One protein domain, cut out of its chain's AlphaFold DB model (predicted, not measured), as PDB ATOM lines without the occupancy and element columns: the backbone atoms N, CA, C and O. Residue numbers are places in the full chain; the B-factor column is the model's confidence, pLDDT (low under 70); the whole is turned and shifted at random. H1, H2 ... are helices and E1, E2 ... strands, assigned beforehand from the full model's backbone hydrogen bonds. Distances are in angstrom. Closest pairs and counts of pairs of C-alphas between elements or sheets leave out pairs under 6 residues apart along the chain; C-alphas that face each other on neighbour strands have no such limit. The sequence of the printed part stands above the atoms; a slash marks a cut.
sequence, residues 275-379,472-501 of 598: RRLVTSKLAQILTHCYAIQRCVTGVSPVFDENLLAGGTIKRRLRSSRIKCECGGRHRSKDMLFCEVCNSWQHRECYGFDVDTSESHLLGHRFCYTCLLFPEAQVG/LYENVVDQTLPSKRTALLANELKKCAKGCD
ATOM      1  N   ARG A 275      16.395 -24.495 -24.397       82.38
ATOM      2  CA  ARG A 275      15.454 -25.622 -24.448       82.38
ATOM      3  C   ARG A 275      14.194 -25.323 -23.634       82.38
ATOM      4  O   ARG A 275      14.215 -24.582 -22.647       82.38
ATOM      5  N   ARG A 276      13.070 -25.917 -24.040       85.62
ATOM      6  CA  ARG A 276      11.770 -25.859 -23.334       85.62
ATOM      7  C   ARG A 276      11.079 -27.220 -23.388       85.62
ATOM      8  O   ARG A 276      11.369 -27.992 -24.289       85.62
ATOM      9  N   LEU A 277      10.146 -27.510 -22.481       89.44
ATOM     10  CA  LEU A 277       9.405 -28.780 -22.531       89.44
ATOM     11  C   LEU A 277       8.608 -28.943 -23.833       89.44
ATOM     12  O   LEU A 277       8.017 -27.974 -24.326       89.44
ATOM     13  N   VAL A 278       8.492 -30.178 -24.318       90.56
ATOM     14  CA  VAL A 278       7.525 -30.539 -25.367       90.56
ATOM     15  C   VAL A 278       6.090 -30.269 -24.896       90.56
ATOM     16  O   VAL A 278       5.777 -30.350 -23.706       90.56
ATOM     17  N   THR A 279       5.199 -29.898 -25.820       91.56
ATOM     18  CA  THR A 279       3.826 -29.461 -25.470       91.56
ATOM     19  C   THR A 279       2.996 -30.534 -24.764       91.56
ATOM     20  O   THR A 279       2.276 -30.203 -23.825       91.56
ATOM     21  N   SER A 280       3.147 -31.807 -25.136       91.62
ATOM     22  CA  SER A 280       2.516 -32.945 -24.453       91.62
ATOM     23  C   SER A 280       2.946 -33.050 -22.988       91.62
ATOM     24  O   SER A 280       2.105 -33.220 -22.106       91.62
ATOM     25  N   LYS A 281       4.242 -32.877 -22.703       91.50
ATOM     26  CA  LYS A 281       4.768 -32.964 -21.340       91.50
ATOM     27  C   LYS A 281       4.353 -31.775 -20.483       91.50
ATOM     28  O   LYS A 281       3.943 -31.949 -19.339       91.50
ATOM     29  N   LEU A 282       4.386 -30.571 -21.054       92.19
ATOM     30  CA  LEU A 282       3.880 -29.376 -20.382       92.19
ATOM     31  C   LEU A 282       2.377 -29.499 -20.069       92.19
ATOM     32  O   LEU A 282       1.963 -29.105 -18.984       92.19
ATOM     33  N   ALA A 283       1.579 -30.107 -20.958       92.62
ATOM     34  CA  ALA A 283       0.168 -30.389 -20.698       92.62
ATOM     35  C   ALA A 283      -0.033 -31.345 -19.507       92.62
ATOM     36  O   ALA A 283      -0.816 -31.020 -18.617       92.62
ATOM     37  N   GLN A 284       0.707 -32.462 -19.426       91.00
ATOM     38  CA  GLN A 284       0.641 -33.376 -18.270       91.00
ATOM     39  C   GLN A 284       0.902 -32.644 -16.939       91.00
ATOM     40  O   GLN A 284       0.136 -32.786 -15.983       91.00
ATOM     41  N   ILE A 285       1.968 -31.835 -16.874       92.44
ATOM     42  CA  ILE A 285       2.361 -31.140 -15.639       92.44
ATOM     43  C   ILE A 285       1.374 -30.007 -15.296       92.44
ATOM     44  O   ILE A 285       1.038 -29.830 -14.123       92.44
ATOM     45  N   LEU A 286       0.857 -29.273 -16.289       93.06
ATOM     46  CA  LEU A 286      -0.186 -28.259 -16.077       93.06
ATOM     47  C   LEU A 286      -1.457 -28.877 -15.490       93.06
ATOM     48  O   LEU A 286      -1.958 -28.378 -14.485       93.06
ATOM     49  N   THR A 287      -1.937 -29.986 -16.058       91.81
ATOM     50  CA  THR A 287      -3.105 -30.729 -15.561       91.81
ATOM     51  C   THR A 287      -2.923 -31.156 -14.099       91.81
ATOM     52  O   THR A 287      -3.803 -30.922 -13.268       91.81
ATOM     53  N   HIS A 288      -1.744 -31.681 -13.742       91.44
ATOM     54  CA  HIS A 288      -1.401 -31.993 -12.351       91.44
ATOM     55  C   HIS A 288      -1.413 -30.745 -11.442       91.44
ATOM     56  O   HIS A 288      -1.893 -30.820 -10.309       91.44
ATOM     57  N   CYS A 289      -0.943 -29.587 -11.921       91.81
ATOM     58  CA  CYS A 289      -0.953 -28.336 -11.152       91.81
ATOM     59  C   CYS A 289      -2.360 -27.754 -10.952       91.81
ATOM     60  O   CYS A 289      -2.654 -27.274  -9.857       91.81
ATOM     61  N   TYR A 290      -3.254 -27.837 -11.943       91.44
ATOM     62  CA  TYR A 290      -4.658 -27.452 -11.757       91.44
ATOM     63  C   TYR A 290      -5.355 -28.333 -10.711       91.44
ATOM     64  O   TYR A 290      -6.054 -27.808  -9.843       91.44
ATOM     65  N   ALA A 291      -5.095 -29.644 -10.717       88.88
ATOM     66  CA  ALA A 291      -5.582 -30.543  -9.675       88.88
ATOM     67  C   ALA A 291      -5.018 -30.188  -8.287       88.88
ATOM     68  O   ALA A 291      -5.797 -29.995  -7.357       88.88
ATOM     69  N   ILE A 292      -3.700 -29.969  -8.152       85.50
ATOM     70  CA  ILE A 292      -3.097 -29.466  -6.898       85.50
ATOM     71  C   ILE A 292      -3.793 -28.181  -6.427       85.50
ATOM     72  O   ILE A 292      -4.050 -28.039  -5.234       85.50
ATOM     73  N   GLN A 293      -4.096 -27.245  -7.333       86.12
ATOM     74  CA  GLN A 293      -4.788 -26.015  -6.958       86.12
ATOM     75  C   GLN A 293      -6.164 -26.321  -6.357       86.12
ATOM     76  O   GLN A 293      -6.434 -25.875  -5.248       86.12
ATOM     77  N   ARG A 294      -6.993 -27.129  -7.030       82.06
ATOM     78  CA  ARG A 294      -8.350 -27.470  -6.565       82.06
ATOM     79  C   ARG A 294      -8.362 -28.256  -5.255       82.06
ATOM     80  O   ARG A 294      -9.152 -27.937  -4.371       82.06
ATOM     81  N   CYS A 295      -7.469 -29.230  -5.096       67.44
ATOM     82  CA  CYS A 295      -7.407 -30.084  -3.905       67.44
ATOM     83  C   CYS A 295      -6.898 -29.360  -2.644       67.44
ATOM     84  O   CYS A 295      -7.082 -29.869  -1.542       67.44
ATOM     85  N   VAL A 296      -6.256 -28.195  -2.788       58.66
ATOM     86  CA  VAL A 296      -5.690 -27.406  -1.675       58.66
ATOM     87  C   VAL A 296      -6.524 -26.152  -1.353       58.66
ATOM     88  O   VAL A 296      -6.408 -25.598  -0.258       58.66
ATOM     89  N   THR A 297      -7.374 -25.672  -2.269       49.94
ATOM     90  CA  THR A 297      -8.103 -24.399  -2.108       49.94
ATOM     91  C   THR A 297      -9.282 -24.460  -1.134       49.94
ATOM     92  O   THR A 297     -10.440 -24.430  -1.540       49.94
ATOM     93  N   GLY A 298      -8.976 -24.422   0.164       50.81
ATOM     94  CA  GLY A 298      -9.866 -23.849   1.181       50.81
ATOM     95  C   GLY A 298      -9.617 -22.353   1.443       50.81
ATOM     96  O   GLY A 298     -10.535 -21.645   1.839       50.81
ATOM     97  N   VAL A 299      -8.382 -21.859   1.230       55.28
ATOM     98  CA  VAL A 299      -7.941 -20.551   1.782       55.28
ATOM     99  C   VAL A 299      -7.214 -19.624   0.786       55.28
ATOM    100  O   VAL A 299      -7.288 -18.407   0.930       55.28
ATOM    101  N   SER A 300      -6.503 -20.137  -0.229       66.81
ATOM    102  CA  SER A 300      -5.794 -19.308  -1.232       66.81
ATOM    103  C   SER A 300      -5.363 -20.145  -2.449       66.81
ATOM    104  O   SER A 300      -4.991 -21.305  -2.247       66.81
ATOM    105  N   PRO A 301      -5.354 -19.610  -3.690       81.12
ATOM    106  CA  PRO A 301      -4.801 -20.323  -4.840       81.12
ATOM    107  C   PRO A 301      -3.288 -20.534  -4.694       81.12
ATOM    108  O   PRO A 301      -2.553 -19.665  -4.213       81.12
ATOM    109  N   VAL A 302      -2.840 -21.720  -5.108       87.44
ATOM    110  CA  VAL A 302      -1.474 -22.233  -4.914       87.44
ATOM    111  C   VAL A 302      -0.497 -21.634  -5.932       87.44
ATOM    112  O   VAL A 302       0.640 -21.278  -5.592       87.44
ATOM    113  N   PHE A 303      -0.950 -21.502  -7.176       90.69
ATOM    114  CA  PHE A 303      -0.195 -20.967  -8.302       90.69
ATOM    115  C   PHE A 303      -0.681 -19.562  -8.666       90.69
ATOM    116  O   PHE A 303      -1.753 -19.124  -8.245       90.69
ATOM    117  N   ASP A 304       0.132 -18.821  -9.412       91.44
ATOM    118  CA  ASP A 304      -0.317 -17.589 -10.054       91.44
ATOM    119  C   ASP A 304      -1.288 -17.955 -11.183       91.44
ATOM    120  O   ASP A 304      -0.909 -18.612 -12.151       91.44
ATOM    121  N   GLU A 305      -2.553 -17.571 -11.031       90.19
ATOM    122  CA  GLU A 305      -3.644 -18.017 -11.904       90.19
ATOM    123  C   GLU A 305      -3.501 -17.489 -13.337       90.19
ATOM    124  O   GLU A 305      -3.817 -18.203 -14.290       90.19
ATOM    125  N   ASN A 306      -2.958 -16.278 -13.503       90.56
ATOM    126  CA  ASN A 306      -2.739 -15.670 -14.815       90.56
ATOM    127  C   ASN A 306      -1.588 -16.363 -15.547       90.56
ATOM    128  O   ASN A 306      -1.693 -16.662 -16.738       90.56
ATOM    129  N   LEU A 307      -0.495 -16.653 -14.833       91.31
ATOM    130  CA  LEU A 307       0.627 -17.396 -15.400       91.31
ATOM    131  C   LEU A 307       0.228 -18.844 -15.710       91.31
ATOM    132  O   LEU A 307       0.528 -19.313 -16.806       91.31
ATOM    133  N   LEU A 308      -0.507 -19.519 -14.819       90.75
ATOM    134  CA  LEU A 308      -0.964 -20.896 -15.025       90.75
ATOM    135  C   LEU A 308      -1.910 -21.001 -16.236       90.75
ATOM    136  O   LEU A 308      -1.719 -21.884 -17.071       90.75
ATOM    137  N   ALA A 309      -2.843 -20.053 -16.398       88.75
ATOM    138  CA  ALA A 309      -3.683 -19.932 -17.597       88.75
ATOM    139  C   ALA A 309      -2.869 -19.640 -18.872       88.75
ATOM    140  O   ALA A 309      -3.195 -20.139 -19.948       88.75
ATOM    141  N   GLY A 310      -1.765 -18.897 -18.753       86.81
ATOM    142  CA  GLY A 310      -0.759 -18.720 -19.805       86.81
ATOM    143  C   GLY A 310       0.163 -19.930 -20.033       86.81
ATOM    144  O   GLY A 310       1.127 -19.819 -20.790       86.81
ATOM    145  N   GLY A 311      -0.075 -21.070 -19.374       87.62
ATOM    146  CA  GLY A 311       0.753 -22.278 -19.462       87.62
ATOM    147  C   GLY A 311       2.090 -22.199 -18.713       87.62
ATOM    148  O   GLY A 311       2.951 -23.054 -18.906       87.62
ATOM    149  N   THR A 312       2.280 -21.186 -17.864       89.06
ATOM    150  CA  THR A 312       3.500 -20.925 -17.086       89.06
ATOM    151  C   THR A 312       3.293 -21.291 -15.617       89.06
ATOM    152  O   THR A 312       2.615 -20.592 -14.868       89.06
ATOM    153  N   ILE A 313       3.911 -22.385 -15.174       91.38
ATOM    154  CA  ILE A 313       3.768 -22.875 -13.797       91.38
ATOM    155  C   ILE A 313       4.651 -22.049 -12.851       91.38
ATOM    156  O   ILE A 313       5.876 -22.094 -12.948       91.38
ATOM    157  N   LYS A 314       4.025 -21.313 -11.923       90.44
ATOM    158  CA  LYS A 314       4.702 -20.542 -10.871       90.44
ATOM    159  C   LYS A 314       3.853 -20.490  -9.599       90.44
ATOM    160  O   LYS A 314       2.679 -20.134  -9.660       90.44
ATOM    161  N   ARG A 315       4.432 -20.823  -8.446       87.88
ATOM    162  CA  ARG A 315       3.782 -20.764  -7.129       87.88
ATOM    163  C   ARG A 315       3.746 -19.343  -6.579       87.88
ATOM    164  O   ARG A 315       4.690 -18.574  -6.751       87.88
ATOM    165  N   ARG A 316       2.671 -19.011  -5.853       86.06
ATOM    166  CA  ARG A 316       2.542 -17.717  -5.149       86.06
ATOM    167  C   ARG A 316       3.384 -17.663  -3.875       86.06
ATOM    168  O   ARG A 316       3.866 -16.598  -3.504       86.06
ATOM    169  N   LEU A 317       3.579 -18.813  -3.229       79.56
ATOM    170  CA  LEU A 317       4.436 -18.997  -2.060       79.56
ATOM    171  C   LEU A 317       5.359 -20.196  -2.298       79.56
ATOM    172  O   LEU A 317       4.892 -21.275  -2.665       79.56
ATOM    173  N   ARG A 318       6.661 -20.002  -2.072       82.06
ATOM    174  CA  ARG A 318       7.680 -21.061  -2.104       82.06
ATOM    175  C   ARG A 318       8.004 -21.499  -0.677       82.06
ATOM    176  O   ARG A 318       8.151 -20.648   0.198       82.06
ATOM    177  N   SER A 319       8.120 -22.803  -0.434       78.88
ATOM    178  CA  SER A 319       8.547 -23.319   0.873       78.88
ATOM    179  C   SER A 319      10.061 -23.163   1.096       78.88
ATOM    180  O   SER A 319      10.815 -22.840   0.177       78.88
ATOM    181  N   SER A 320      10.519 -23.452   2.316       75.50
ATOM    182  CA  SER A 320      11.934 -23.662   2.660       75.50
ATOM    183  C   SER A 320      12.348 -25.145   2.689       75.50
ATOM    184  O   SER A 320      13.449 -25.453   3.138       75.50
ATOM    185  N   ARG A 321      11.479 -26.074   2.255       76.88
ATOM    186  CA  ARG A 321      11.699 -27.530   2.321       76.88
ATOM    187  C   ARG A 321      12.691 -27.965   1.244       76.88
ATOM    188  O   ARG A 321      12.431 -27.803   0.051       76.88
ATOM    189  N   ILE A 322      13.806 -28.554   1.659       82.06
ATOM    190  CA  ILE A 322      14.765 -29.204   0.761       82.06
ATOM    191  C   ILE A 322      14.329 -30.663   0.616       82.06
ATOM    192  O   ILE A 322      14.303 -31.404   1.597       82.06
ATOM    193  N   LYS A 323      13.957 -31.060  -0.602       84.06
ATOM    194  CA  LYS A 323      13.702 -32.457  -0.974       84.06
ATOM    195  C   LYS A 323      14.264 -32.660  -2.375       84.06
ATOM    196  O   LYS A 323      13.602 -32.349  -3.369       84.06
ATOM    197  N   CYS A 324      15.507 -33.128  -2.398       89.19
ATOM    198  CA  CYS A 324      16.239 -33.557  -3.579       89.19
ATOM    199  C   CYS A 324      16.224 -35.085  -3.653       89.19
ATOM    200  O   CYS A 324      16.276 -35.760  -2.625       89.19
ATOM    201  N   GLU A 325      16.188 -35.642  -4.857       90.75
ATOM    202  CA  GLU A 325      16.161 -37.089  -5.088       90.75
ATOM    203  C   GLU A 325      17.513 -37.772  -4.798       90.75
ATOM    204  O   GLU A 325      17.608 -38.994  -4.833       90.75
ATOM    205  N   CYS A 326      18.536 -36.999  -4.410       90.19
ATOM    206  CA  CYS A 326      19.745 -37.503  -3.758       90.19
ATOM    207  C   CYS A 326      19.554 -37.869  -2.273       90.19
ATOM    208  O   CYS A 326      20.527 -38.221  -1.612       90.19
ATOM    209  N   GLY A 327      18.356 -37.670  -1.706       83.69
ATOM    210  CA  GLY A 327      18.020 -37.886  -0.289       83.69
ATOM    211  C   GLY A 327      18.676 -36.919   0.709       83.69
ATOM    212  O   GLY A 327      18.237 -36.825   1.857       83.69
ATOM    213  N   GLY A 328      19.687 -36.157   0.285       81.50
ATOM    214  CA  GLY A 328      20.345 -35.130   1.087       81.50
ATOM    215  C   GLY A 328      19.399 -33.979   1.454       81.50
ATOM    216  O   GLY A 328      18.662 -33.460   0.616       81.50
ATOM    217  N   ARG A 329      19.448 -33.547   2.721       78.00
ATOM    218  CA  ARG A 329      18.680 -32.399   3.258       78.00
ATOM    219  C   ARG A 329      19.544 -31.153   3.526       78.00
ATOM    220  O   ARG A 329      19.068 -30.189   4.118       78.00
ATOM    221  N   HIS A 330      20.813 -31.186   3.118       79.81
ATOM    222  CA  HIS A 330      21.780 -30.093   3.265       79.81
ATOM    223  C   HIS A 330      21.492 -28.936   2.288       79.81
ATOM    224  O   HIS A 330      20.805 -29.128   1.283       79.81
ATOM    225  N   ARG A 331      22.057 -27.748   2.542       77.50
ATOM    226  CA  ARG A 331      22.115 -26.645   1.565       77.50
ATOM    227  C   ARG A 331      23.434 -26.670   0.803       77.50
ATOM    228  O   ARG A 331      24.490 -26.660   1.430       77.50
ATOM    229  N   SER A 332      23.355 -26.605  -0.521       75.69
ATOM    230  CA  SER A 332      24.479 -26.218  -1.380       75.69
ATOM    231  C   SER A 332      24.498 -24.697  -1.578       75.69
ATOM    232  O   SER A 332      23.561 -24.005  -1.171       75.69
ATOM    233  N   LYS A 333      25.565 -24.168  -2.195       68.81
ATOM    234  CA  LYS A 333      25.691 -22.727  -2.502       68.81
ATOM    235  C   LYS A 333      24.529 -22.233  -3.369       68.81
ATOM    236  O   LYS A 333      23.905 -21.234  -3.029       68.81
ATOM    237  N   ASP A 334      24.218 -22.991  -4.422       77.56
ATOM    238  CA  ASP A 334      23.096 -22.745  -5.322       77.56
ATOM    239  C   ASP A 334      22.091 -23.900  -5.284       77.56
ATOM    240  O   ASP A 334      22.452 -25.082  -5.275       77.56
ATOM    241  N   MET A 335      20.808 -23.547  -5.309       85.19
ATOM    242  CA  MET A 335      19.689 -24.482  -5.221       85.19
ATOM    243  C   MET A 335      18.683 -24.202  -6.342       85.19
ATOM    244  O   MET A 335      18.371 -23.050  -6.644       85.19
ATOM    245  N   LEU A 336      18.134 -25.259  -6.933       87.19
ATOM    246  CA  LEU A 336      17.003 -25.189  -7.856       87.19
ATOM    247  C   LEU A 336      15.695 -25.332  -7.068       87.19
ATOM    248  O   LEU A 336      15.657 -26.010  -6.044       87.19
ATOM    249  N   PHE A 337      14.619 -24.708  -7.543       88.00
ATOM    250  CA  PHE A 337      13.290 -24.824  -6.940       88.00
ATOM    251  C   PHE A 337      12.313 -25.469  -7.920       88.00
ATOM    252  O   PHE A 337      12.132 -24.964  -9.030       88.00
ATOM    253  N   CYS A 338      11.653 -26.547  -7.499       91.44
ATOM    254  CA  CYS A 338      10.605 -27.187  -8.278       91.44
ATOM    255  C   CYS A 338       9.247 -26.528  -8.009       91.44
ATOM    256  O   CYS A 338       8.616 -26.734  -6.967       91.44
ATOM    257  N   GLU A 339       8.752 -25.795  -9.007       90.69
ATOM    258  CA  GLU A 339       7.439 -25.141  -8.951       90.69
ATOM    259  C   GLU A 339       6.274 -26.146  -8.815       90.69
ATOM    260  O   GLU A 339       5.204 -25.773  -8.346       90.69
ATOM    261  N   VAL A 340       6.455 -27.434  -9.136       90.69
ATOM    262  CA  VAL A 340       5.395 -28.456  -9.011       90.69
ATOM    263  C   VAL A 340       5.262 -28.963  -7.574       90.69
ATOM    264  O   VAL A 340       4.195 -28.817  -6.984       90.69
ATOM    265  N   CYS A 341       6.328 -29.506  -6.973       87.75
ATOM    266  CA  CYS A 341       6.277 -30.124  -5.637       87.75
ATOM    267  C   CYS A 341       6.582 -29.177  -4.461       87.75
ATOM    268  O   CYS A 341       6.506 -29.611  -3.314       87.75
ATOM    269  N   ASN A 342       6.868 -27.893  -4.714       87.62
ATOM    270  CA  ASN A 342       7.145 -26.883  -3.682       87.62
ATOM    271  C   ASN A 342       8.412 -27.148  -2.844       87.62
ATOM    272  O   ASN A 342       8.459 -26.754  -1.678       87.62
ATOM    273  N   SER A 343       9.429 -27.810  -3.398       87.56
ATOM    274  CA  SER A 343      10.685 -28.104  -2.696       87.56
ATOM    275  C   SER A 343      11.923 -27.684  -3.486       87.56
ATOM    276  O   SER A 343      11.880 -27.516  -4.707       87.56
ATOM    277  N   TRP A 344      13.033 -27.536  -2.766       86.50
ATOM    278  CA  TRP A 344      14.350 -27.227  -3.317       86.50
ATOM    279  C   TRP A 344      15.188 -28.488  -3.567       86.50
ATOM    280  O   TRP A 344      15.132 -29.445  -2.788       86.50
ATOM    281  N   GLN A 345      15.989 -28.441  -4.631       91.00
ATOM    282  CA  GLN A 345      16.948 -29.450  -5.088       91.00
ATOM    283  C   GLN A 345      18.347 -28.825  -5.200       91.00
ATOM    284  O   GLN A 345      18.472 -27.623  -5.438       91.00
ATOM    285  N   HIS A 346      19.408 -29.620  -5.084       88.44
ATOM    286  CA  HIS A 346      20.785 -29.149  -5.295       88.44
ATOM    287  C   HIS A 346      21.050 -28.915  -6.786       88.44
ATOM    288  O   HIS A 346      20.709 -29.763  -7.612       88.44
ATOM    289  N   ARG A 347      21.667 -27.779  -7.147       86.94
ATOM    290  CA  ARG A 347      21.936 -27.422  -8.556       86.94
ATOM    291  C   ARG A 347      22.858 -28.445  -9.242       86.94
ATOM    292  O   ARG A 347      22.561 -28.899 -10.347       86.94
ATOM    293  N   GLU A 348      23.892 -28.881  -8.523       85.88
ATOM    294  CA  GLU A 348      24.911 -29.848  -8.963       85.88
ATOM    295  C   GLU A 348      24.343 -31.239  -9.303       85.88
ATOM    296  O   GLU A 348      24.689 -31.822 -10.330       85.88
ATOM    297  N   CYS A 349      23.382 -31.736  -8.514       89.56
ATOM    298  CA  CYS A 349      22.718 -33.028  -8.731       89.56
ATOM    299  C   CYS A 349      22.015 -33.107 -10.101       89.56
ATOM    300  O   CYS A 349      21.845 -34.185 -10.672       89.56
ATOM    301  N   TYR A 350      21.636 -31.953 -10.652       88.69
ATOM    302  CA  TYR A 350      20.969 -31.806 -11.943       88.69
ATOM    303  C   TYR A 350      21.942 -31.484 -13.096       88.69
ATOM    304  O   TYR A 350      21.497 -31.210 -14.205       88.69
ATOM    305  N   GLY A 351      23.261 -31.522 -12.859       84.00
ATOM    306  CA  GLY A 351      24.302 -31.275 -13.868       84.00
ATOM    307  C   GLY A 351      24.516 -29.802 -14.233       84.00
ATOM    308  O   GLY A 351      25.284 -29.501 -15.152       84.00
ATOM    309  N   PHE A 352      23.844 -28.882 -13.537       79.81
ATOM    310  CA  PHE A 352      24.038 -27.447 -13.707       79.81
ATOM    311  C   PHE A 352      25.153 -26.973 -12.773       79.81
ATOM    312  O   PHE A 352      25.066 -27.140 -11.558       79.81
ATOM    313  N   ASP A 353      26.177 -26.354 -13.345       69.12
ATOM    314  CA  ASP A 353      27.254 -25.707 -12.595       69.12
ATOM    315  C   ASP A 353      26.904 -24.234 -12.291       69.12
ATOM    316  O   ASP A 353      25.904 -23.701 -12.792       69.12
ATOM    317  N   VAL A 354      27.737 -23.565 -11.494       58.97
ATOM    318  CA  VAL A 354      27.708 -22.115 -11.243       58.97
ATOM    319  C   VAL A 354      27.932 -21.351 -12.554       58.97
ATOM    320  O   VAL A 354      27.132 -20.489 -12.912       58.97
ATOM    321  N   ASP A 355      28.941 -21.755 -13.334       54.81
ATOM    322  CA  ASP A 355      29.268 -21.170 -14.645       54.81
ATOM    323  C   ASP A 355      28.275 -21.574 -15.757       54.81
ATOM    324  O   ASP A 355      28.303 -21.030 -16.865       54.81
ATOM    325  N   THR A 356      27.355 -22.513 -15.490       58.19
ATOM    326  CA  THR A 356      26.291 -22.856 -16.447       58.19
ATOM    327  C   THR A 356      25.202 -21.787 -16.399       58.19
ATOM    328  O   THR A 356      24.325 -21.821 -15.530       58.19
ATOM    329  N   SER A 357      25.266 -20.850 -17.353       51.50
ATOM    330  CA  SER A 357      24.334 -19.724 -17.507       51.50
ATOM    331  C   SER A 357      22.868 -20.131 -17.323       51.50
ATOM    332  O   SER A 357      22.397 -21.149 -17.832       51.50
ATOM    333  N   GLU A 358      22.084 -19.300 -16.640       52.25
ATOM    334  CA  GLU A 358      20.669 -19.604 -16.394       52.25
ATOM    335  C   GLU A 358      19.823 -19.618 -17.685       52.25
ATOM    336  O   GLU A 358      18.734 -20.193 -17.702       52.25
ATOM    337  N   SER A 359      20.353 -19.046 -18.776       50.09
ATOM    338  CA  SER A 359      19.706 -18.863 -20.083       50.09
ATOM    339  C   SER A 359      19.338 -20.145 -20.838       50.09
ATOM    340  O   SER A 359      18.504 -20.080 -21.738       50.09
ATOM    341  N   HIS A 360      19.928 -21.301 -20.508       57.47
ATOM    342  CA  HIS A 360      19.701 -22.551 -21.256       57.47
ATOM    343  C   HIS A 360      18.287 -23.145 -21.070       57.47
ATOM    344  O   HIS A 360      17.846 -23.951 -21.890       57.47
ATOM    345  N   LEU A 361      17.547 -22.740 -20.027       59.94
ATOM    346  CA  LEU A 361      16.190 -23.229 -19.743       59.94
ATOM    347  C   LEU A 361      15.185 -22.086 -19.571       59.94
ATOM    348  O   LEU A 361      15.244 -21.326 -18.603       59.94
ATOM    349  N   LEU A 362      14.196 -22.022 -20.466       59.34
ATOM    350  CA  LEU A 362      13.146 -21.002 -20.419       59.34
ATOM    351  C   LEU A 362      12.138 -21.264 -19.287       59.34
ATOM    352  O   LEU A 362      11.147 -21.966 -19.466       59.34
ATOM    353  N   GLY A 363      12.386 -20.665 -18.120       57.31
ATOM    354  CA  GLY A 363      11.387 -20.409 -17.069       57.31
ATOM    355  C   GLY A 363      10.820 -21.620 -16.317       57.31
ATOM    356  O   GLY A 363      10.007 -21.438 -15.412       57.31
ATOM    357  N   HIS A 364      11.218 -22.845 -16.659       65.38
ATOM    358  CA  HIS A 364      10.670 -24.074 -16.081       65.38
ATOM    359  C   HIS A 364      11.777 -24.932 -15.465       65.38
ATOM    360  O   HIS A 364      12.575 -25.550 -16.170       65.38
ATOM    361  N   ARG A 365      11.815 -24.969 -14.129       78.06
ATOM    362  CA  ARG A 365      12.673 -25.853 -13.333       78.06
ATOM    363  C   ARG A 365      11.770 -26.817 -12.561       78.06
ATOM    364  O   ARG A 365      10.915 -26.387 -11.789       78.06
ATOM    365  N   PHE A 366      11.949 -28.113 -12.802       88.94
ATOM    366  CA  PHE A 366      11.184 -29.191 -12.178       88.94
ATOM    367  C   PHE A 366      12.142 -30.281 -11.701       88.94
ATOM    368  O   PHE A 366      13.146 -30.544 -12.361       88.94
ATOM    369  N   CYS A 367      11.823 -30.914 -10.573       90.94
ATOM    370  CA  CYS A 367      12.585 -32.056 -10.082       90.94
ATOM    371  C   CYS A 367      12.279 -33.316 -10.916       90.94
ATOM    372  O   CYS A 367      11.202 -33.420 -11.516       90.94
ATOM    373  N   TYR A 368      13.190 -34.286 -10.951       89.75
ATOM    374  CA  TYR A 368      13.042 -35.534 -11.700       89.75
ATOM    375  C   TYR A 368      11.775 -36.314 -11.286       89.75
ATOM    376  O   TYR A 368      11.078 -36.814 -12.165       89.75
ATOM    377  N   THR A 369      11.363 -36.327 -10.007       88.19
ATOM    378  CA  THR A 369      10.079 -36.945  -9.577       88.19
ATOM    379  C   THR A 369       8.826 -36.221 -10.100       88.19
ATOM    380  O   THR A 369       7.724 -36.768 -10.034       88.19
ATOM    381  N   CYS A 370       8.938 -34.972 -10.558       89.44
ATOM    382  CA  CYS A 370       7.838 -34.239 -11.201       89.44
ATOM    383  C   CYS A 370       7.925 -34.302 -12.731       89.44
ATOM    384  O   CYS A 370       6.903 -34.226 -13.404       89.44
ATOM    385  N   LEU A 371       9.139 -34.446 -13.265       89.25
ATOM    386  CA  LEU A 371       9.429 -34.446 -14.692       89.25
ATOM    387  C   LEU A 371       9.290 -35.836 -15.339       89.25
ATOM    388  O   LEU A 371       8.827 -35.912 -16.466       89.25
ATOM    389  N   LEU A 372       9.634 -36.928 -14.650       86.50
ATOM    390  CA  LEU A 372       9.550 -38.305 -15.180       86.50
ATOM    391  C   LEU A 372       8.205 -39.001 -14.901       86.50
ATOM    392  O   LEU A 372       7.951 -40.108 -15.368       86.50
ATOM    393  N   PHE A 373       7.318 -38.358 -14.144       78.25
ATOM    394  CA  PHE A 373       5.950 -38.825 -13.938       78.25
ATOM    395  C   PHE A 373       5.083 -38.469 -15.166       78.25
ATOM    396  O   PHE A 373       5.181 -37.324 -15.615       78.25
ATOM    397  N   PRO A 374       4.240 -39.363 -15.724       68.75
ATOM    398  CA  PRO A 374       3.886 -40.710 -15.259       68.75
ATOM    399  C   PRO A 374       4.740 -41.848 -15.844       68.75
ATOM    400  O   PRO A 374       4.598 -42.982 -15.399       68.75
ATOM    401  N   GLU A 375       5.599 -41.586 -16.839       61.66
ATOM    402  CA  GLU A 375       6.228 -42.637 -17.659       61.66
ATOM    403  C   GLU A 375       7.242 -43.538 -16.914       61.66
ATOM    404  O   GLU A 375       7.670 -44.556 -17.458       61.66
ATOM    405  N   ALA A 376       7.571 -43.234 -15.653       50.78
ATOM    406  CA  ALA A 376       8.484 -43.987 -14.781       50.78
ATOM    407  C   ALA A 376       8.167 -45.491 -14.571       50.78
ATOM    408  O   ALA A 376       8.965 -46.192 -13.955       50.78
ATOM    409  N   GLN A 377       7.037 -46.010 -15.064       45.34
ATOM    410  CA  GLN A 377       6.731 -47.451 -15.055       45.34
ATOM    411  C   GLN A 377       7.228 -48.209 -16.302       45.34
ATOM    412  O   GLN A 377       7.267 -49.437 -16.286       45.34
ATOM    413  N   VAL A 378       7.635 -47.517 -17.376       40.62
ATOM    414  CA  VAL A 378       8.036 -48.142 -18.652       40.62
ATOM    415  C   VAL A 378       9.552 -48.044 -18.856       40.62
ATOM    416  O   VAL A 378      10.052 -47.298 -19.695       40.62
ATOM    417  N   GLY A 379      10.301 -48.797 -18.045       51.78
ATOM    418  CA  GLY A 379      11.732 -49.090 -18.246       51.78
ATOM    419  C   GLY A 379      12.733 -47.937 -18.063       51.78
ATOM    420  O   GLY A 379      13.936 -48.185 -18.080       51.78
ATOM    421  N   LEU A 472      11.978 -35.125 -23.352       88.62
ATOM    422  CA  LEU A 472      10.945 -34.260 -22.774       88.62
ATOM    423  C   LEU A 472      11.097 -32.787 -23.187       88.62
ATOM    424  O   LEU A 472      10.236 -31.972 -22.851       88.62
ATOM    425  N   TYR A 473      12.163 -32.435 -23.912       88.06
ATOM    426  CA  TYR A 473      12.495 -31.069 -24.314       88.06
ATOM    427  C   TYR A 473      12.571 -30.913 -25.839       88.06
ATOM    428  O   TYR A 473      12.939 -31.817 -26.580       88.06
ATOM    429  N   GLU A 474      12.233 -29.717 -26.312       87.19
ATOM    430  CA  GLU A 474      12.425 -29.259 -27.684       87.19
ATOM    431  C   GLU A 474      13.366 -28.044 -27.693       87.19
ATOM    432  O   GLU A 474      13.291 -27.166 -26.823       87.19
ATOM    433  N   ASN A 475      14.239 -27.977 -28.700       85.12
ATOM    434  CA  ASN A 475      15.076 -26.806 -28.953       85.12
ATOM    435  C   ASN A 475      14.203 -25.638 -29.426       85.12
ATOM    436  O   ASN A 475      13.339 -25.802 -30.294       85.12
ATOM    437  N   VAL A 476      14.433 -24.442 -28.885       77.12
ATOM    438  CA  VAL A 476      13.707 -23.237 -29.299       77.12
ATOM    439  C   VAL A 476      14.306 -22.701 -30.595       77.12
ATOM    440  O   VAL A 476      15.191 -21.854 -30.599       77.12
ATOM    441  N   VAL A 477      13.797 -23.214 -31.715       70.44
ATOM    442  CA  VAL A 477      14.022 -22.639 -33.045       70.44
ATOM    443  C   VAL A 477      13.108 -21.420 -33.212       70.44
ATOM    444  O   VAL A 477      11.896 -21.532 -33.006       70.44
ATOM    445  N   ASP A 478      13.658 -20.286 -33.660       56.91
ATOM    446  CA  ASP A 478      12.961 -18.988 -33.825       56.91
ATOM    447  C   ASP A 478      11.713 -19.016 -34.734       56.91
ATOM    448  O   ASP A 478      10.952 -18.055 -34.816       56.91
ATOM    449  N   GLN A 479      11.477 -20.126 -35.434       54.69
ATOM    450  CA  GLN A 479      10.430 -20.276 -36.444       54.69
ATOM    451  C   GLN A 479       9.075 -20.748 -35.878       54.69
ATOM    452  O   GLN A 479       8.060 -20.682 -36.575       54.69
ATOM    453  N   THR A 480       8.999 -21.213 -34.622       59.94
ATOM    454  CA  THR A 480       7.697 -21.531 -34.006       59.94
ATOM    455  C   THR A 480       7.024 -20.258 -33.491       59.94
ATOM    456  O   THR A 480       7.289 -19.850 -32.360       59.94
ATOM    457  N   LEU A 481       6.117 -19.656 -34.278       68.50
ATOM    458  CA  LEU A 481       5.276 -18.550 -33.794       68.50
ATOM    459  C   LEU A 481       4.613 -18.939 -32.455       68.50
ATOM    460  O   LEU A 481       3.996 -20.012 -32.399       68.50
ATOM    461  N   PRO A 482       4.656 -18.081 -31.412       74.69
ATOM    462  CA  PRO A 482       4.085 -18.387 -30.099       74.69
ATOM    463  C   PRO A 482       2.643 -18.898 -30.175       74.69
ATOM    464  O   PRO A 482       2.338 -19.951 -29.622       74.69
ATOM    465  N   SER A 483       1.796 -18.252 -30.983       77.12
ATOM    466  CA  SER A 483       0.395 -18.630 -31.207       77.12
ATOM    467  C   SER A 483       0.215 -20.077 -31.688       77.12
ATOM    468  O   SER A 483      -0.735 -20.746 -31.283       77.12
ATOM    469  N   LYS A 484       1.140 -20.598 -32.514       84.88
ATOM    470  CA  LYS A 484       1.108 -21.996 -32.978       84.88
ATOM    471  C   LYS A 484       1.420 -22.958 -31.831       84.88
ATOM    472  O   LYS A 484       0.765 -23.990 -31.715       84.88
ATOM    473  N   ARG A 485       2.376 -22.620 -30.955       86.88
ATOM    474  CA  ARG A 485       2.679 -23.427 -29.762       86.88
ATOM    475  C   ARG A 485       1.552 -23.365 -28.728       86.88
ATOM    476  O   ARG A 485       1.229 -24.403 -28.164       86.88
ATOM    477  N   THR A 486       0.908 -22.214 -28.528       88.12
ATOM    478  CA  THR A 486      -0.278 -22.098 -27.659       88.12
ATOM    479  C   THR A 486      -1.429 -22.973 -28.165       88.12
ATOM    480  O   THR A 486      -2.033 -23.694 -27.377       88.12
ATOM    481  N   ALA A 487      -1.689 -22.987 -29.479       90.00
ATOM    482  CA  ALA A 487      -2.702 -23.858 -30.077       90.00
ATOM    483  C   ALA A 487      -2.373 -25.357 -29.914       90.00
ATOM    484  O   ALA A 487      -3.260 -26.144 -29.587       90.00
ATOM    485  N   LEU A 488      -1.102 -25.749 -30.082       91.69
ATOM    486  CA  LEU A 488      -0.647 -27.120 -29.818       91.69
ATOM    487  C   LEU A 488      -0.814 -27.495 -28.337       91.69
ATOM    488  O   LEU A 488      -1.395 -28.533 -28.041       91.69
ATOM    489  N   LEU A 489      -0.391 -26.639 -27.404       92.00
ATOM    490  CA  LEU A 489      -0.541 -26.884 -25.966       92.00
ATOM    491  C   LEU A 489      -2.015 -27.025 -25.554       92.00
ATOM    492  O   LEU A 489      -2.352 -27.938 -24.808       92.00
ATOM    493  N   ALA A 490      -2.905 -26.180 -26.082       91.19
ATOM    494  CA  ALA A 490      -4.345 -26.279 -25.841       91.19
ATOM    495  C   ALA A 490      -4.960 -27.578 -26.403       91.19
ATOM    496  O   ALA A 490      -5.922 -28.100 -25.841       91.19
ATOM    497  N   ASN A 491      -4.406 -28.118 -27.492       92.50
ATOM    498  CA  ASN A 491      -4.800 -29.413 -28.043       92.50
ATOM    499  C   ASN A 491      -4.310 -30.577 -27.165       92.50
ATOM    500  O   ASN A 491      -5.095 -31.464 -26.832       92.50
ATOM    501  N   GLU A 492      -3.049 -30.554 -26.728       94.19
ATOM    502  CA  GLU A 492      -2.506 -31.592 -25.842       94.19
ATOM    503  C   GLU A 492      -3.150 -31.574 -24.446       94.19
ATOM    504  O   GLU A 492      -3.388 -32.641 -23.886       94.19
ATOM    505  N   LEU A 493      -3.532 -30.404 -23.916       92.62
ATOM    506  CA  LEU A 493      -4.337 -30.291 -22.692       92.62
ATOM    507  C   LEU A 493      -5.702 -30.977 -22.843       92.62
ATOM    508  O   LEU A 493      -6.076 -31.773 -21.987       92.62
ATOM    509  N   LYS A 494      -6.418 -30.747 -23.955       91.00
ATOM    510  CA  LYS A 494      -7.711 -31.406 -24.226       91.00
ATOM    511  C   LYS A 494      -7.594 -32.925 -24.355       91.00
ATOM    512  O   LYS A 494      -8.452 -33.634 -23.835       91.00
ATOM    513  N   LYS A 495      -6.537 -33.426 -25.011       90.69
ATOM    514  CA  LYS A 495      -6.238 -34.869 -25.059       90.69
ATOM    515  C   LYS A 495      -5.939 -35.420 -23.667       90.69
ATOM    516  O   LYS A 495      -6.509 -36.431 -23.282       90.69
ATOM    517  N   CYS A 496      -5.056 -34.747 -22.926       87.94
ATOM    518  CA  CYS A 496      -4.639 -35.150 -21.587       87.94
ATOM    519  C   CYS A 496      -5.843 -35.238 -20.645       87.94
ATOM    520  O   CYS A 496      -6.006 -36.253 -19.988       87.94
ATOM    521  N   ALA A 497      -6.733 -34.245 -20.662       87.88
ATOM    522  CA  ALA A 497      -7.957 -34.206 -19.862       87.88
ATOM    523  C   ALA A 497      -9.082 -35.146 -20.348       87.88
ATOM    524  O   ALA A 497     -10.177 -35.117 -19.793       87.88
ATOM    525  N   LYS A 498      -8.866 -35.915 -21.429       87.62
ATOM    526  CA  LYS A 498      -9.874 -36.777 -22.086       87.62
ATOM    527  C   LYS A 498     -11.196 -36.070 -22.452       87.62
ATOM    528  O   LYS A 498     -12.210 -36.724 -22.672       87.62
ATOM    529  N   GLY A 499     -11.174 -34.739 -22.573       82.12
ATOM    530  CA  GLY A 499     -12.339 -33.894 -22.855       82.12
ATOM    531  C   GLY A 499     -13.008 -33.230 -21.641       82.12
ATOM    532  O   GLY A 499     -13.840 -32.353 -21.862       82.12
ATOM    533  N   CYS A 500     -12.638 -33.579 -20.406       87.38
ATOM    534  CA  CYS A 500     -13.167 -32.972 -19.175       87.38
ATOM    535  C   CYS A 500     -12.545 -31.591 -18.876       87.38
ATOM    536  O   CYS A 500     -11.499 -31.230 -19.433       87.38
ATOM    537  N   ASP A 501     -13.132 -30.824 -17.949       87.00
ATOM    538  CA  ASP A 501     -12.532 -29.570 -17.473       87.00
ATOM    539  C   ASP A 501     -11.365 -29.814 -16.495       87.00
ATOM    540  O   ASP A 501     -11.518 -29.866 -15.269       87.00
TER     541      ASP A 501
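Overview. This is residues 275 to 379 and 472 to 501 of the 598 residues of the protein "HORMA domain-containing protein" of Exophiala xenobiotica (UniProt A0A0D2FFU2). A long helix, H1, has H4 packed at a steep angle on its first half, and to one side of H1 lies a loop-rich part built round the hairpin E2 and E3. Short H2 and H3 lie near H1, and the short strands E1 and E4 pair near the start of H1; residues 478 to 484 of the link from E4 and the first turn of H4 stick out. The printed part has 135 residues with four named helices and four named strands in the order E1 H1 H2 E2 E3 H3 E4 H4, and under half of its residues are in named elements. The class is mixed, helices and strands, and each of the two sheets is one antiparallel pair, E1 - E4 and E2 - E3. The whole is compact, with a radius of gyration of the C-alphas of 15.7 A and spans of 43 by 42 by 34 A.

Arrangement. E1, residues 275 to 277, is the antiparallel neighbour of E4, residues 473 to 475, at 142 degrees between directions, with N 474 and O 276 within hydrogen-bond range at 2.8 A. H1, residues 279 to 296, touches H4, residues 482 to 496, with residues 279 to 287 alone; the closest C-alphas are those of Ala 283 and Leu 493, 4.9 A. They run the same way at a steep tilt of 63 degrees. H2, residues 305 to 309, is close to H1 but not clearly touching, with the closest C-alphas, Leu 286 and Leu 308, 7.5 A apart. E2, residues 335 to 338, and E3, residues 343 to 346, form an antiparallel hairpin, with N 336 and O 345 within hydrogen-bond range at 2.8 A. H3, residues 368 to 371, is close to H1 but not clearly touching, at 7.7 A between the C-alphas of Ile 285 and Cys 370, their closest. H3 and E2 are only just apart, with closest C-alphas at 8.1 A. Every O i to N i+4 pair is within hydrogen-bond range in H1, H2 and H4; H3 is too short for such a pair, and its one O i to N i+3 pair is within range.

Along the chain. E1 begins at C-alpha 275, (15.454, -25.622, -24.448). H1 is 25.7 A long, E2 10.0 A, E3 10.5 A and H4 20.7 A. H4 ends at C-alpha 496, (-4.639, -35.150, -21.587).

Size, cuts and confidence. The C-alphas farthest apart, Lys 333 and Gly 499, are 44.6 A apart. Residues 380 to 471 are not printed, and C-alphas 379 and 472 are 15.5 A apart across the cut. The links H2 to E2 and E3 to H3 are long. The mean pLDDT of the printed part is 80.6; residues under 70 include 295 to 300, 353 to 364, 374 to 379 and 478 to 481.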